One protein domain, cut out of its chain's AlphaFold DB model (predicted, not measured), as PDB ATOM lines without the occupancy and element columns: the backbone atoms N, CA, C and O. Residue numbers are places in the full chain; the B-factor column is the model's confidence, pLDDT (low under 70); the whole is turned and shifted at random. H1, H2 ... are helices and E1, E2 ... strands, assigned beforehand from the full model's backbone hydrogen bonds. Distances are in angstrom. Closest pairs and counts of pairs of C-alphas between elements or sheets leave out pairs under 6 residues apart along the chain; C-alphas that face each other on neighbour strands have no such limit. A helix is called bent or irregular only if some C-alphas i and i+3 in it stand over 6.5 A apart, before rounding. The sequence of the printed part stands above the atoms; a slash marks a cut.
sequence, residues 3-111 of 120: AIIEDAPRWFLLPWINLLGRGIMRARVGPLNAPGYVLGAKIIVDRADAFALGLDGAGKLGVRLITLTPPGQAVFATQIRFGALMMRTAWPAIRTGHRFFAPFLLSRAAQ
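This is residues 3 to 111 of the 120 residues of an uncharacterized protein of Mycobacterium sp. 1274761.0 (UniProt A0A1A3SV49). A twisted sheet of four strands makes one wall, and the long helix H3 runs beside its E4 edge, grazing it. The helices H2 and H1 stand off from the sheet on the side where H3 lies, and the long link of residues 24 to 40 leads from H2 back to the E1 edge; the other face of the sheet is bare. The printed part has 109 residues, with three named helices and four named strands in the order H1 H2 E1 E2 E3 E4 H3; the sheet runs E1 E2 E3 E4, all antiparallel, and the class is mixed, helices and strands. The whole is compact, with a radius of gyration of the C-alphas of 14.1 A and spans of 39 by 27 by 24 A.

E1 is residues 41 to 47, 16.4 A long, with C-alpha 41 at (140.401, 168.877, 148.542). E2 is residues 50 to 56, 19.8 A, E3 residues 62 to 68, 19.3 A, and E4 residues 75 to 81, 19.3 A. H3, residues 85 to 111, measures 39.3 A and ends with C-alpha 111 at (131.280, 178.167, 168.757). H2 is residues 10 to 23, 17.8 A. H1 is residues 3 to 6, 5.6 A, with C-alpha 3 at (141.062, 171.986, 165.471). H2 and H3 are only just irregular: C-alphas 20 and 23 are 6.8 A apart, and C-alphas 89 and 92 are 6.9 A apart. H3 has a kink of 55 degrees near residue 93.

The strands form a meander, each the antiparallel neighbour of the one before. E1 and E2 are a hairpin at 161 degrees, with N 44 and O 52 at 2.8 A. E2 and E3 are a hairpin at 173 degrees, with N 53 and O 65 at 2.8 A. E3 and E4 are a hairpin at 166 degrees, with N 66 and O 77 at 2.8 A. Residues 37 to 38 pair antiparallel with residues 41 to 42 of E1. H3 is on the sheet but only grazes it, with its residues 87 to 106; the closest C-alphas of E4 and H3, Phe 76 and Ala 102, are 6.9 A apart. H2 is not on the sheet; H2 and H3 are near each other, with 7 pairs of C-alphas within 10 A. H1 is close to H3 but not clearly touching, with the closest C-alphas, Ile 4 and Arg 108, 7.2 A apart. H1 and H2 are apart. O i to N i+4 pairs are within hydrogen-bond range in 7 of 10 cases in H2 and 17 of 23 in H3; H1 is too short for such a pair.

The two C-alphas farthest apart, Leu 85 and Gln 111, are 39.3 A apart. The printed part has no cut. The link from H2 to E1, 17 residues, is long. Mean pLDDT of the printed part is 71.4; 47 residues are under 70, among them residues 3 to 33 and 83 to 90.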
ATOM      1  N   ALA A   3     141.785 172.464 164.286       41.84
ATOM      2  CA  ALA A   3     141.062 171.986 165.471       41.84
ATOM      3  C   ALA A   3     139.593 171.572 165.225       41.84
ATOM      4  O   ALA A   3     139.045 170.763 165.960       41.84
ATOM      5  N   ILE A   4     138.936 172.088 164.179       48.69
ATOM      6  CA  ILE A   4     137.495 171.845 163.945       48.69
ATOM      7  C   ILE A   4     137.245 170.416 163.429       48.69
ATOM      8  O   ILE A   4     136.152 169.871 163.578       48.69
ATOM      9  N   ILE A   5     138.264 169.808 162.814       50.09
ATOM     10  CA  ILE A   5     138.156 168.544 162.079       50.09
ATOM     11  C   ILE A   5     138.663 167.357 162.910       50.09
ATOM     12  O   ILE A   5     138.152 166.250 162.746       50.09
ATOM     13  N   GLU A   6     139.610 167.575 163.827       51.47
ATOM     14  CA  GLU A   6     140.122 166.527 164.728       51.47
ATOM     15  C   GLU A   6     139.031 165.985 165.675       51.47
ATOM     16  O   GLU A   6     139.056 164.805 166.018       51.47
ATOM     17  N   ASP A   7     138.007 166.795 165.963       53.56
ATOM     18  CA  ASP A   7     136.841 166.446 166.789       53.56
ATOM     19  C   ASP A   7     135.593 166.025 165.987       53.56
ATOM     20  O   ASP A   7     134.479 165.942 166.527       53.56
ATOM     21  N   ALA A   8     135.727 165.792 164.677       53.88
ATOM     22  CA  ALA A   8     134.614 165.293 163.877       53.88
ATOM     23  C   ALA A   8     134.349 163.805 164.205       53.88
ATOM     24  O   ALA A   8     135.284 162.999 164.211       53.88
ATOM     25  N   PRO A   9     133.089 163.389 164.448       56.72
ATOM     26  CA  PRO A   9     132.802 162.019 164.864       56.72
ATOM     27  C   PRO A   9     133.311 160.968 163.859       56.72
ATOM     28  O   PRO A   9     133.156 161.099 162.644       56.72
ATOM     29  N   ARG A  10     133.897 159.865 164.341       59.25
ATOM     30  CA  ARG A  10     134.457 158.814 163.459       59.25
ATOM     31  C   ARG A  10     133.400 158.119 162.595       59.25
ATOM     32  O   ARG A  10     133.658 157.851 161.423       59.25
ATOM     33  N   TRP A  11     132.198 157.897 163.138       58.84
ATOM     34  CA  TRP A  11     131.039 157.379 162.390       58.84
ATOM     35  C   TRP A  11     130.600 158.311 161.247       58.84
ATOM     36  O   TRP A  11     129.870 157.896 160.352       58.84
ATOM     37  N   PHE A  12     131.072 159.558 161.271       60.66
ATOM     38  CA  PHE A  12     130.755 160.614 160.325       60.66
ATOM     39  C   PHE A  12     131.840 160.777 159.233       60.66
ATOM     40  O   PHE A  12     131.503 160.930 158.060       60.66
ATOM     41  N   LEU A  13     133.132 160.661 159.563       60.28
ATOM     42  CA  LEU A  13     134.230 160.728 158.579       60.28
ATOM     43  C   LEU A  13     134.322 159.473 157.695       60.28
ATOM     44  O   LEU A  13     134.587 159.571 156.496       60.28
ATOM     45  N   LEU A  14     134.088 158.292 158.269       60.50
ATOM     46  CA  LEU A  14     134.280 157.006 157.589       60.50
ATOM     47  C   LEU A  14     133.389 156.804 156.347       60.50
ATOM     48  O   LEU A  14     133.922 156.358 155.327       60.50
ATOM     49  N   PRO A  15     132.081 157.133 156.358       59.03
ATOM     50  CA  PRO A  15     131.242 157.013 155.171       59.03
ATOM     51  C   PRO A  15     131.692 157.964 154.065       59.03
ATOM     52  O   PRO A  15     131.810 157.540 152.925       59.03
ATOM     53  N   TRP A  16     132.009 159.221 154.388       59.00
ATOM     54  CA  TRP A  16     132.413 160.221 153.398       59.00
ATOM     55  C   TRP A  16     133.789 159.941 152.801       59.00
ATOM     56  O   TRP A  16     133.940 160.006 151.584       59.00
ATOM     57  N   ILE A  17     134.771 159.556 153.619       60.06
ATOM     58  CA  ILE A  17     136.103 159.159 153.144       60.06
ATOM     59  C   ILE A  17     136.007 157.906 152.268       60.06
ATOM     60  O   ILE A  17     136.629 157.860 151.210       60.06
ATOM     61  N   ASN A  18     135.199 156.908 152.644       55.81
ATOM     62  CA  ASN A  18     135.016 155.718 151.810       55.81
ATOM     63  C   ASN A  18     134.234 156.020 150.522       55.81
ATOM     64  O   ASN A  18     134.607 155.527 149.457       55.81
ATOM     65  N   LEU A  19     133.199 156.861 150.578       59.88
ATOM     66  CA  LEU A  19     132.376 157.245 149.426       59.88
ATOM     67  C   LEU A  19     133.163 158.091 148.408       59.88
ATOM     68  O   LEU A  19     133.103 157.831 147.202       59.88
ATOM     69  N   LEU A  20     133.922 159.076 148.900       56.94
ATOM     70  CA  LEU A  20     134.750 159.979 148.097       56.94
ATOM     71  C   LEU A  20     136.052 159.304 147.634       56.94
ATOM     72  O   LEU A  20     136.444 159.461 146.479       56.94
ATOM     73  N   GLY A  21     136.706 158.539 148.513       52.44
ATOM     74  CA  GLY A  21     138.050 158.001 148.297       52.44
ATOM     75  C   GLY A  21     138.126 156.620 147.640       52.44
ATOM     76  O   GLY A  21     139.067 156.376 146.889       52.44
ATOM     77  N   ARG A  22     137.171 155.705 147.879       52.72
ATOM     78  CA  ARG A  22     137.272 154.306 147.394       52.72
ATOM     79  C   ARG A  22     136.057 153.776 146.632       52.72
ATOM     80  O   ARG A  22     136.245 152.986 145.713       52.72
ATOM     81  N   GLY A  23     134.840 154.178 146.985       52.84
ATOM     82  CA  GLY A  23     133.630 153.474 146.548       52.84
ATOM     83  C   GLY A  23     132.980 153.998 145.269       52.84
ATOM     84  O   GLY A  23     132.600 153.197 144.421       52.84
ATOM     85  N   ILE A  24     132.810 155.322 145.121       49.88
ATOM     86  CA  ILE A  24     131.895 155.856 144.088       49.88
ATOM     87  C   ILE A  24     132.495 157.000 143.260       49.88
ATOM     88  O   ILE A  24     132.212 157.100 142.068       49.88
ATOM     89  N   MET A  25     133.346 157.859 143.832       51.94
ATOM     90  CA  MET A  25     133.778 159.070 143.116       51.94
ATOM     91  C   MET A  25     135.081 158.938 142.316       51.94
ATOM     92  O   MET A  25     135.333 159.792 141.463       51.94
ATOM     93  N   ARG A  26     135.936 157.929 142.589       59.41
ATOM     94  CA  ARG A  26     137.350 157.914 142.130       59.41
ATOM     95  C   ARG A  26     137.951 159.332 142.201       59.41
ATOM     96  O   ARG A  26     138.594 159.795 141.255       59.41
ATOM     97  N   ALA A  27     137.611 160.070 143.263       58.25
ATOM     98  CA  ALA A  27     138.006 161.459 143.388       58.25
ATOM     99  C   ALA A  27     139.526 161.479 143.503       58.25
ATOM    100  O   ALA A  27     140.098 160.680 144.246       58.25
ATOM    101  N   ARG A  28     140.193 162.365 142.760       63.22
ATOM    102  CA  ARG A  28     141.614 162.622 142.981       63.22
ATOM    103  C   ARG A  28     141.722 163.420 144.272       63.22
ATOM    104  O   ARG A  28     141.764 164.647 144.258       63.22
ATOM    105  N   VAL A  29     141.688 162.702 145.387       64.94
ATOM    106  CA  VAL A  29     141.990 163.241 146.707       64.94
ATOM    107  C   VAL A  29     143.478 163.581 146.685       64.94
ATOM    108  O   VAL A  29     144.321 162.707 146.493       64.94
ATOM    109  N   GLY A  30     143.791 164.872 146.773       62.00
ATOM    110  CA  GLY A  30     145.154 165.363 146.906       62.00
ATOM    111  C   GLY A  30     145.785 164.939 148.236       62.00
ATOM    112  O   GLY A  30     145.133 164.297 149.064       62.00
ATOM    113  N   PRO A  31     147.054 165.294 148.479       66.81
ATOM    114  CA  PRO A  31     147.734 164.901 149.704       66.81
ATOM    115  C   PRO A  31     147.006 165.489 150.922       66.81
ATOM    116  O   PRO A  31     146.733 166.687 150.966       66.81
ATOM    117  N   LEU A  32     146.696 164.648 151.915       65.06
ATOM    118  CA  LEU A  32     145.867 165.035 153.067       65.06
ATOM    119  C   LEU A  32     146.474 166.169 153.910       65.06
ATOM    120  O   LEU A  32     145.721 166.939 154.498       65.06
ATOM    121  N   ASN A  33     147.806 166.281 153.931       64.62
ATOM    122  CA  ASN A  33     148.559 167.224 154.764       64.62
ATOM    123  C   ASN A  33     149.441 168.192 153.949       64.62
ATOM    124  O   ASN A  33     150.397 168.744 154.489       64.62
ATOM    125  N   ALA A  34     149.178 168.373 152.650       73.06
ATOM    126  CA  ALA A  34     149.951 169.316 151.839       73.06
ATOM    127  C   ALA A  34     149.404 170.753 151.947       73.06
ATOM    128  O   ALA A  34     148.184 170.940 151.943       73.06
ATOM    129  N   PRO A  35     150.279 171.778 151.960       76.62
ATOM    130  CA  PRO A  35     149.869 173.167 151.773       76.62
ATOM    131  C   PRO A  35     149.013 173.322 150.508       76.62
ATOM    132  O   PRO A  35     149.310 172.726 149.473       76.62
ATOM    133  N   GLY A  36     147.934 174.102 150.591       81.06
ATOM    134  CA  GLY A  36     146.981 174.257 149.485       81.06
ATOM    135  C   GLY A  36     145.921 173.153 149.388       81.06
ATOM    136  O   GLY A  36     145.124 173.167 148.447       81.06
ATOM    137  N   TYR A  37     145.877 172.217 150.343       74.25
ATOM    138  CA  TYR A  37     144.855 171.177 150.431       74.25
ATOM    139  C   TYR A  37     144.222 171.123 151.826       74.25
ATOM    140  O   TYR A  37     144.895 171.261 152.843       74.25
ATOM    141  N   VAL A  38     142.915 170.871 151.873       73.56
ATOM    142  CA  VAL A  38     142.163 170.564 153.096       73.56
ATOM    143  C   VAL A  38     141.500 169.212 152.899       73.56
ATOM    144  O   VAL A  38     140.639 169.068 152.034       73.56
ATOM    145  N   LEU A  39     141.924 168.203 153.669       72.25
ATOM    146  CA  LEU A  39     141.431 166.822 153.539       72.25
ATOM    147  C   LEU A  39     141.541 166.280 152.102       72.25
ATOM    148  O   LEU A  39     140.664 165.572 151.606       72.25
ATOM    149  N   GLY A  40     142.611 166.665 151.405       71.12
ATOM    150  CA  GLY A  40     142.841 166.311 150.008       71.12
ATOM    151  C   GLY A  40     141.928 167.015 148.997       71.12
ATOM    152  O   GLY A  40     142.074 166.792 147.797       71.12
ATOM    153  N   ALA A  41     141.035 167.908 149.428       77.94
ATOM    154  CA  ALA A  41     140.401 168.877 148.542       77.94
ATOM    155  C   ALA A  41     141.350 170.053 148.307       77.94
ATOM    156  O   ALA A  41     141.915 170.597 149.252       77.94
ATOM    157  N   LYS A  42     141.535 170.455 147.052       84.44
ATOM    158  CA  LYS A  42     142.387 171.590 146.691       84.44
ATOM    159  C   LYS A  42     141.715 172.897 147.108       84.44
ATOM    160  O   LYS A  42     140.533 173.083 146.830       84.44
ATOM    161  N   ILE A  43     142.461 173.821 147.698       87.00
ATOM    162  CA  ILE A  43     142.001 175.194 147.917       87.00
ATOM    163  C   ILE A  43     141.973 175.913 146.560       87.00
ATOM    164  O   ILE A  43     142.980 175.979 145.855       87.00
ATOM    165  N   ILE A  44     140.796 176.392 146.158       91.81
ATOM    166  CA  ILE A  44     140.568 177.135 144.907       91.81
ATOM    167  C   ILE A  44     140.518 178.636 145.184       91.81
ATOM    168  O   ILE A  44     141.050 179.419 144.404       91.81
ATOM    169  N   VAL A  45     139.864 179.025 146.279       92.00
ATOM    170  CA  VAL A  45     139.754 180.415 146.729       92.00
ATOM    171  C   VAL A  45     140.076 180.449 148.213       92.00
ATOM    172  O   VAL A  45     139.536 179.640 148.967       92.00
ATOM    173  N   ASP A  46     140.934 181.385 148.600       89.88
ATOM    174  CA  ASP A  46     141.303 181.661 149.984       89.88
ATOM    175  C   ASP A  46     141.322 183.177 150.194       89.88
ATOM    176  O   ASP A  46     142.263 183.868 149.801       89.88
ATOM    177  N   ARG A  47     140.211 183.716 150.698       89.38
ATOM    178  CA  ARG A  47     140.026 185.132 151.016       89.38
ATOM    179  C   ARG A  47     139.269 185.258 152.333       89.38
ATOM    180  O   ARG A  47     138.537 184.356 152.728       89.38
ATOM    181  N   ALA A  48     139.382 186.419 152.971       82.19
ATOM    182  CA  ALA A  48     138.707 186.692 154.241       82.19
ATOM    183  C   ALA A  48     137.167 186.599 154.158       82.19
ATOM    184  O   ALA A  48     136.518 186.284 155.147       82.19
ATOM    185  N   ASP A  49     136.590 186.865 152.984       84.12
ATOM    186  CA  ASP A  49     135.146 186.865 152.726       84.12
ATOM    187  C   ASP A  49     134.645 185.597 152.016       84.12
ATOM    188  O   ASP A  49     133.436 185.402 151.851       84.12
ATOM    189  N   ALA A  50     135.566 184.765 151.526       87.31
ATOM    190  CA  ALA A  50     135.257 183.672 150.624       87.31
ATOM    191  C   ALA A  50     136.309 182.568 150.689       87.31
ATOM    192  O   ALA A  50     137.500 182.793 150.490       87.31
ATOM    193  N   PHE A  51     135.842 181.338 150.844       88.00
ATOM    194  CA  PHE A  51     136.683 180.156 150.844       88.00
ATOM    195  C   PHE A  51     136.076 179.089 149.943       88.00
ATOM    196  O   PHE A  51     134.889 178.779 150.052       88.00
ATOM    197  N   ALA A  52     136.870 178.507 149.046       88.62
ATOM    198  CA  ALA A  52     136.395 177.456 148.156       88.62
ATOM    199  C   ALA A  52     137.367 176.282 148.093       88.62
ATOM    200  O   ALA A  52     138.548 176.455 147.801       88.62
ATOM    201  N   LEU A  53     136.838 175.075 148.280       86.75
ATOM    202  CA  LEU A  53     137.548 173.814 148.102       86.75
ATOM    203  C   LEU A  53     137.040 173.080 146.867       86.75
ATOM    204  O   LEU A  53     135.846 173.090 146.569       86.75
ATOM    205  N   GLY A  54     137.939 172.388 146.177       86.75
ATOM    206  CA  GLY A  54     137.638 171.583 145.006       86.75
ATOM    207  C   GLY A  54     138.134 170.155 145.109       86.75
ATOM    208  O   GLY A  54     139.286 169.902 145.453       86.75
ATOM    209  N   LEU A  55     137.271 169.228 144.717       82.62
ATOM    210  CA  LEU A  55     137.633 167.851 144.417       82.62
ATOM    211  C   LEU A  55     137.214 167.560 142.983       82.62
ATOM    212  O   LEU A  55     136.055 167.757 142.622       82.62
ATOM    213  N   ASP A  56     138.152 167.085 142.176       77.94
ATOM    214  CA  ASP A  56     137.870 166.609 140.827       77.94
ATOM    215  C   ASP A  56     138.030 165.088 140.798       77.94
ATOM    216  O   ASP A  56     139.020 164.534 141.278       77.94
ATOM    217  N   GLY A  57     137.022 164.400 140.272       69.31
ATOM    218  CA  GLY A  57     136.990 162.950 140.134       69.31
ATOM    219  C   GLY A  57     136.913 162.500 138.683       69.31
ATOM    220  O   GLY A  57     136.776 163.296 137.750       69.31
ATOM    221  N   ALA A  58     137.017 161.189 138.485       65.50
ATOM    222  CA  ALA A  58     136.870 160.596 137.161       65.50
ATOM    223  C   ALA A  58     135.451 160.834 136.593       65.50
ATOM    224  O   ALA A  58     134.481 160.970 137.335       65.50
ATOM    225  N   GLY A  59     135.311 160.881 135.262       63.66
ATOM    226  CA  GLY A  59     133.993 160.945 134.611       63.66
ATOM    227  C   GLY A  59     133.245 162.279 134.768       63.66
ATOM    228  O   GLY A  59     132.032 162.278 134.961       63.66
ATOM    229  N   LYS A  60     133.954 163.420 134.693       70.25
ATOM    230  CA  LYS A  60     133.418 164.798 134.858       70.25
ATOM    231  C   LYS A  60     132.788 165.086 136.230       70.25
ATOM    232  O   LYS A  60     132.149 166.128 136.401       70.25
ATOM    233  N   LEU A  61     132.998 164.202 137.199       72.56
ATOM    234  CA  LEU A  61     132.580 164.400 138.574       72.56
ATOM    235  C   LEU A  61     133.426 165.502 139.211       72.56
ATOM    236  O   LEU A  61     134.651 165.448 139.177       72.56
ATOM    237  N   GLY A  62     132.777 166.513 139.768       78.00
ATOM    238  CA  GLY A  62     133.461 167.590 140.469       78.00
ATOM    239  C   GLY A  62     132.640 168.041 141.656       78.00
ATOM    240  O   GLY A  62     131.438 168.243 141.525       78.00
ATOM    241  N   VAL A  63     133.282 168.208 142.802       79.81
ATOM    242  CA  VAL A  63     132.685 168.803 143.995       79.81
ATOM    243  C   VAL A  63     133.368 170.138 144.237       79.81
ATOM    244  O   VAL A  63     134.593 170.254 144.130       79.81
ATOM    245  N   ARG A  64     132.571 171.154 144.542       86.25
ATOM    246  CA  ARG A  64     133.030 172.444 145.039       86.25
ATOM    247  C   ARG A  64     132.306 172.726 146.345       86.25
ATOM    248  O   ARG A  64     131.077 172.724 146.381       86.25
ATOM    249  N   LEU A  65     133.066 172.939 147.407       84.19
ATOM    250  CA  LEU A  65     132.552 173.419 148.687       84.19
ATOM    251  C   LEU A  65     132.879 174.900 148.735       84.19
ATOM    252  O   LEU A  65     134.045 175.259 148.636       84.19
ATOM    253  N   ILE A  66     131.864 175.745 148.817       87.25
ATOM    254  CA  ILE A  66     132.007 177.193 148.746       87.25
ATOM    255  C   ILE A  66     131.422 177.761 150.026       87.25
ATOM    256  O   ILE A  66     130.275 177.485 150.370       87.25
ATOM    257  N   THR A  67     132.218 178.554 150.719       86.38
ATOM    258  CA  THR A  67     131.805 179.313 151.889       86.38
ATOM    259  C   THR A  67     131.953 180.784 151.558       86.38
ATOM    260  O   THR A  67     133.001 181.197 151.068       86.38
ATOM    261  N   LEU A  68     130.906 181.560 151.802       87.06
ATOM    262  CA  LEU A  68     130.927 183.016 151.721       87.06
ATOM    263  C   LEU A  68     130.523 183.563 153.084       87.06
ATOM    264  O   LEU A  68     129.593 183.044 153.702       87.06
ATOM    265  N   THR A  69     131.197 184.606 153.539       86.19
ATOM    266  CA  THR A  69     130.943 185.227 154.844       86.19
ATOM    267  C   THR A  69     130.700 186.725 154.683       86.19
ATOM    268  O   THR A  69     131.528 187.532 155.112       86.19
ATOM    269  N   PRO A  70     129.597 187.132 154.026       84.56
ATOM    270  CA  PRO A  70     129.187 188.530 154.049       84.56
ATOM    271  C   PRO A  70     128.913 188.998 155.495       84.56
ATOM    272  O   PRO A  70     128.631 188.178 156.372       84.56
ATOM    273  N   PRO A  71     128.969 190.311 155.781       82.81
ATOM    274  CA  PRO A  71     128.698 190.822 157.122       82.81
ATOM    275  C   PRO A  71     127.354 190.323 157.674       82.81
ATOM    276  O   PRO A  71     126.315 190.477 157.037       82.81
ATOM    277  N   GLY A  72     127.382 189.711 158.861       81.12
ATOM    278  CA  GLY A  72     126.189 189.205 159.548       81.12
ATOM    279  C   GLY A  72     125.640 187.866 159.039       81.12
ATOM    280  O   GLY A  72     124.627 187.403 159.562       81.12
ATOM    281  N   GLN A  73     126.277 187.214 158.059       81.31
ATOM    282  CA  GLN A  73     125.803 185.934 157.536       81.31
ATOM    283  C   GLN A  73     126.953 185.028 157.079       81.31
ATOM    284  O   GLN A  73     127.924 185.461 156.474       81.31
ATOM    285  N   ALA A  74     126.803 183.725 157.306       79.88
ATOM    286  CA  ALA A  74     127.632 182.707 156.676       79.88
ATOM    287  C   ALA A  74     126.777 181.893 155.703       79.88
ATOM    288  O   ALA A  74     125.709 181.388 156.057       79.88
ATOM    289  N   VAL A  75     127.250 181.760 154.469       84.25
ATOM    290  CA  VAL A  75     126.621 180.958 153.424       84.25
ATOM    291  C   VAL A  75     127.541 179.798 153.104       84.25
ATOM    292  O   VAL A  75     128.680 179.993 152.693       84.25
ATOM    293  N   PHE A  76     127.027 178.582 153.256       81.62
ATOM    294  CA  PHE A  76     127.719 177.368 152.851       81.62
ATOM    295  C   PHE A  76     126.968 176.717 151.694       81.62
ATOM    296  O   PHE A  76     125.807 176.328 151.823       81.62
ATOM    297  N   ALA A  77     127.640 176.590 150.559       83.88
ATOM    298  CA  ALA A  77     127.119 175.966 149.361       83.88
ATOM    299  C   ALA A  77     127.983 174.768 148.979       83.88
ATOM    300  O   ALA A  77     129.212 174.795 149.029       83.88
ATOM    301  N   THR A  78     127.331 173.696 148.547       79.88
ATOM    302  CA  THR A  78     128.013 172.545 147.958       79.88
ATOM    303  C   THR A  78     127.497 172.351 146.554       79.88
ATOM    304  O   THR A  78     126.332 172.020 146.343       79.88
ATOM    305  N   GLN A  79     128.369 172.595 145.583       83.31
ATOM    306  CA  GLN A  79     128.075 172.373 144.180       83.31
ATOM    307  C   GLN A  79     128.677 171.044 143.766       83.31
ATOM    308  O   GLN A  79     129.866 170.797 143.970       83.31
ATOM    309  N   ILE A  80     127.858 170.195 143.160       76.38
ATOM    310  CA  ILE A  80     128.331 168.932 142.613       76.38
ATOM    311  C   ILE A  80     127.971 168.870 141.141       76.38
ATOM    312  O   ILE A  80     126.804 168.935 140.757       76.38
ATOM    313  N   ARG A  81     128.999 168.747 140.307       77.38
ATOM    314  CA  ARG A  81     128.872 168.470 138.887       77.38
ATOM    315  C   ARG A  81     128.916 166.966 138.692       77.38
ATOM    316  O   ARG A  81     129.924 166.335 138.999       77.38
ATOM    317  N   PHE A  82     127.842 166.405 138.151       72.88
ATOM    318  CA  PHE A  82     127.748 164.987 137.825       72.88
ATOM    319  C   PHE A  82     127.873 164.783 136.317       72.88
ATOM    320  O   PHE A  82     127.158 165.417 135.548       72.88
ATOM    321  N   GLY A  83     128.765 163.885 135.894       68.12
ATOM    322  CA  GLY A  83     128.849 163.445 134.497       68.12
ATOM    323  C   GLY A  83     128.098 162.146 134.195       68.12
ATOM    324  O   GLY A  83     127.853 161.859 133.029       68.12
ATOM    325  N   ALA A  84     127.727 161.364 135.215       63.31
ATOM    326  CA  ALA A  84     127.196 160.011 135.051       63.31
ATOM    327  C   ALA A  84     125.818 159.824 135.705       63.31
ATOM    328  O   ALA A  84     125.573 160.289 136.822       63.31
ATOM    329  N   LEU A  85     124.946 159.070 135.023       68.00
ATOM    330  CA  LEU A  85     123.580 158.725 135.446       68.00
ATOM    331  C   LEU A  85     123.536 158.056 136.836       68.00
ATOM    332  O   LEU A  85     122.634 158.320 137.625       68.00
ATOM    333  N   MET A  86     124.564 157.271 137.167       64.81
ATOM    334  CA  MET A  86     124.718 156.555 138.440       64.81
ATOM    335  C   MET A  86     124.766 157.475 139.674       64.81
ATOM    336  O   MET A  86     124.374 157.072 140.764       64.81
ATOM    337  N   MET A  87     125.215 158.726 139.534       65.94
ATOM    338  CA  MET A  87     125.214 159.647 140.674       65.94
ATOM    339  C   MET A  87     123.880 160.345 140.895       65.94
ATOM    340  O   MET A  87     123.578 160.715 142.028       65.94
ATOM    341  N   ARG A  88     123.043 160.473 139.858       68.62
ATOM    342  CA  ARG A  88     121.666 160.954 140.040       68.62
ATOM    343  C   ARG A  88     120.871 160.014 140.942       68.62
ATOM    344  O   ARG A  88     120.088 160.495 141.754       68.62
ATOM    345  N   THR A  89     121.104 158.707 140.840       69.12
ATOM    346  CA  THR A  89     120.450 157.703 141.691       69.12
ATOM    347  C   THR A  89     121.045 157.624 143.095       69.12
ATOM    348  O   THR A  89     120.300 157.402 144.042       69.12
ATOM    349  N   ALA A  90     122.349 157.866 143.271       67.88
ATOM    350  CA  ALA A  90     122.975 157.902 144.598       67.88
ATOM    351  C   ALA A  90     122.687 159.199 145.387       67.88
ATOM    352  O   ALA A  90     122.726 159.206 146.619       67.88
ATOM    353  N   TRP A  91     122.385 160.307 144.697       70.94
ATOM    354  CA  TRP A  91     122.237 161.632 145.308       70.94
ATOM    355  C   TRP A  91     121.213 161.736 146.450       70.94
ATOM    356  O   TRP A  91     121.530 162.405 147.431       70.94
ATOM    357  N   PRO A  92     120.027 161.094 146.414       74.44
ATOM    358  CA  PRO A  92     119.066 161.170 147.516       74.44
ATOM    359  C   PRO A  92     119.638 160.677 148.851       74.44
ATOM    360  O   PRO A  92     119.431 161.323 149.876       74.44
ATOM    361  N   ALA A  93     120.419 159.592 148.833       69.44
ATOM    362  CA  ALA A  93     121.071 159.066 150.030       69.44
ATOM    363  C   ALA A  93     122.151 160.030 150.551       69.44
ATOM    364  O   ALA A  93     122.235 160.301 151.749       69.44
ATOM    365  N   ILE A  94     122.934 160.615 149.639       67.62
ATOM    366  CA  ILE A  94     123.995 161.579 149.967       67.62
ATOM    367  C   ILE A  94     123.404 162.884 150.520       67.62
ATOM    368  O   ILE A  94     123.905 163.433 151.502       67.62
ATOM    369  N   ARG A  95     122.307 163.367 149.926       72.19
ATOM    370  CA  ARG A  95     121.616 164.604 150.311       72.19
ATOM    371  C   ARG A  95     121.173 164.571 151.770       72.19
ATOM    372  O   ARG A  95     121.295 165.588 152.450       72.19
ATOM    373  N   THR A  96     120.684 163.431 152.253       71.62
ATOM    374  CA  THR A  96     120.251 163.283 153.648       71.62
ATOM    375  C   THR A  96     121.413 163.519 154.605       71.62
ATOM    376  O   THR A  96     121.303 164.375 155.477       71.62
ATOM    377  N   GLY A  97     122.558 162.864 154.389       66.06
ATOM    378  CA  GLY A  97     123.760 163.102 155.199       66.06
ATOM    379  C   GLY A  97     124.270 164.542 155.094       66.06
ATOM    380  O   GLY A  97     124.629 165.162 156.094       66.06
ATOM    381  N   HIS A  98     124.223 165.118 153.891       67.88
ATOM    382  CA  HIS A  98     124.657 166.491 153.645       67.88
ATOM    383  C   HIS A  98     123.811 167.538 154.389       67.88
ATOM    384  O   HIS A  98     124.329 168.572 154.814       67.88
ATOM    385  N   ARG A  99     122.509 167.277 154.574       72.38
ATOM    386  CA  ARG A  99     121.587 168.185 155.272       72.38
ATOM    387  C   ARG A  99     121.913 168.327 156.761       72.38
ATOM    388  O   ARG A  99     121.653 169.384 157.323       72.38
ATOM    389  N   PHE A 100     122.508 167.306 157.375       71.69
ATOM    390  CA  PHE A 100     122.964 167.366 158.769       71.69
ATOM    391  C   PHE A 100     124.341 168.014 158.913       71.69
ATOM    392  O   PHE A 100     124.628 168.644 159.928       71.69
ATOM    393  N   PHE A 101     125.187 167.895 157.891       69.56
ATOM    394  CA  PHE A 101     126.571 168.345 157.966       69.56
ATOM    395  C   PHE A 101     126.724 169.866 157.959       69.56
ATOM    396  O   PHE A 101     127.478 170.409 158.764       69.56
ATOM    397  N   ALA A 102     125.997 170.560 157.077       70.94
ATOM    398  CA  ALA A 102     126.135 172.009 156.952       70.94
ATOM    399  C   ALA A 102     125.752 172.758 158.248       70.94
ATOM    400  O   ALA A 102     126.567 173.553 158.712       70.94
ATOM    401  N   PRO A 103     124.606 172.476 158.906       74.81
ATOM    402  CA  PRO A 103     124.286 173.094 160.193       74.81
ATOM    403  C   PRO A 103     125.300 172.743 161.282       74.81
ATOM    404  O   PRO A 103     125.687 173.612 162.051       74.81
ATOM    405  N   PHE A 104     125.768 171.491 161.335       73.12
ATOM    406  CA  PHE A 104     126.751 171.066 162.331       73.12
ATOM    407  C   PHE A 104     128.067 171.848 162.215       73.12
ATOM    408  O   PHE A 104     128.559 172.374 163.213       73.12
ATOM    409  N   LEU A 105     128.616 171.958 161.002       71.88
ATOM    410  CA  LEU A 105     129.841 172.718 160.766       71.88
ATOM    411  C   LEU A 105     129.666 174.205 161.067       71.88
ATOM    412  O   LEU A 105     130.558 174.803 161.661       71.88
ATOM    413  N   LEU A 106     128.531 174.792 160.680       74.81
ATOM    414  CA  LEU A 106     128.243 176.199 160.951       74.81
ATOM    415  C   LEU A 106     128.117 176.463 162.455       74.81
ATOM    416  O   LEU A 106     128.725 177.404 162.953       74.81
ATOM    417  N   SER A 107     127.420 175.598 163.198       78.75
ATOM    418  CA  SER A 107     127.327 175.696 164.658       78.75
ATOM    419  C   SER A 107     128.693 175.560 165.333       78.75
ATOM    420  O   SER A 107     129.003 176.309 166.254       78.75
ATOM    421  N   ARG A 108     129.540 174.639 164.859       73.75
ATOM    422  CA  ARG A 108     130.917 174.474 165.353       73.75
ATOM    423  C   ARG A 108     131.787 175.691 165.045       73.75
ATOM    424  O   ARG A 108     132.530 176.134 165.914       73.75
ATOM    425  N   ALA A 109     131.688 176.245 163.838       71.31
ATOM    426  CA  ALA A 109     132.408 177.458 163.463       71.31
ATOM    427  C   ALA A 109     131.975 178.652 164.329       71.31
ATOM    428  O   ALA A 109     132.829 179.374 164.834       71.31
ATOM    429  N   ALA A 110     130.671 178.802 164.579       75.69
ATOM    430  CA  ALA A 110     130.141 179.832 165.468       75.69
ATOM    431  C   ALA A 110     130.651 179.673 166.913       75.69
ATOM    432  O   ALA A 110     131.044 180.652 167.537       75.69
ATOM    433  N   GLN A 111     130.707 178.442 167.434       78.12
ATOM    434  CA  GLN A 111     131.280 178.167 168.757       78.12
ATOM    435  C   GLN A 111     132.766 178.540 168.831       78.12
ATOM    436  O   GLN A 111     133.180 179.176 169.795       78.12
TER     437      GLN A 111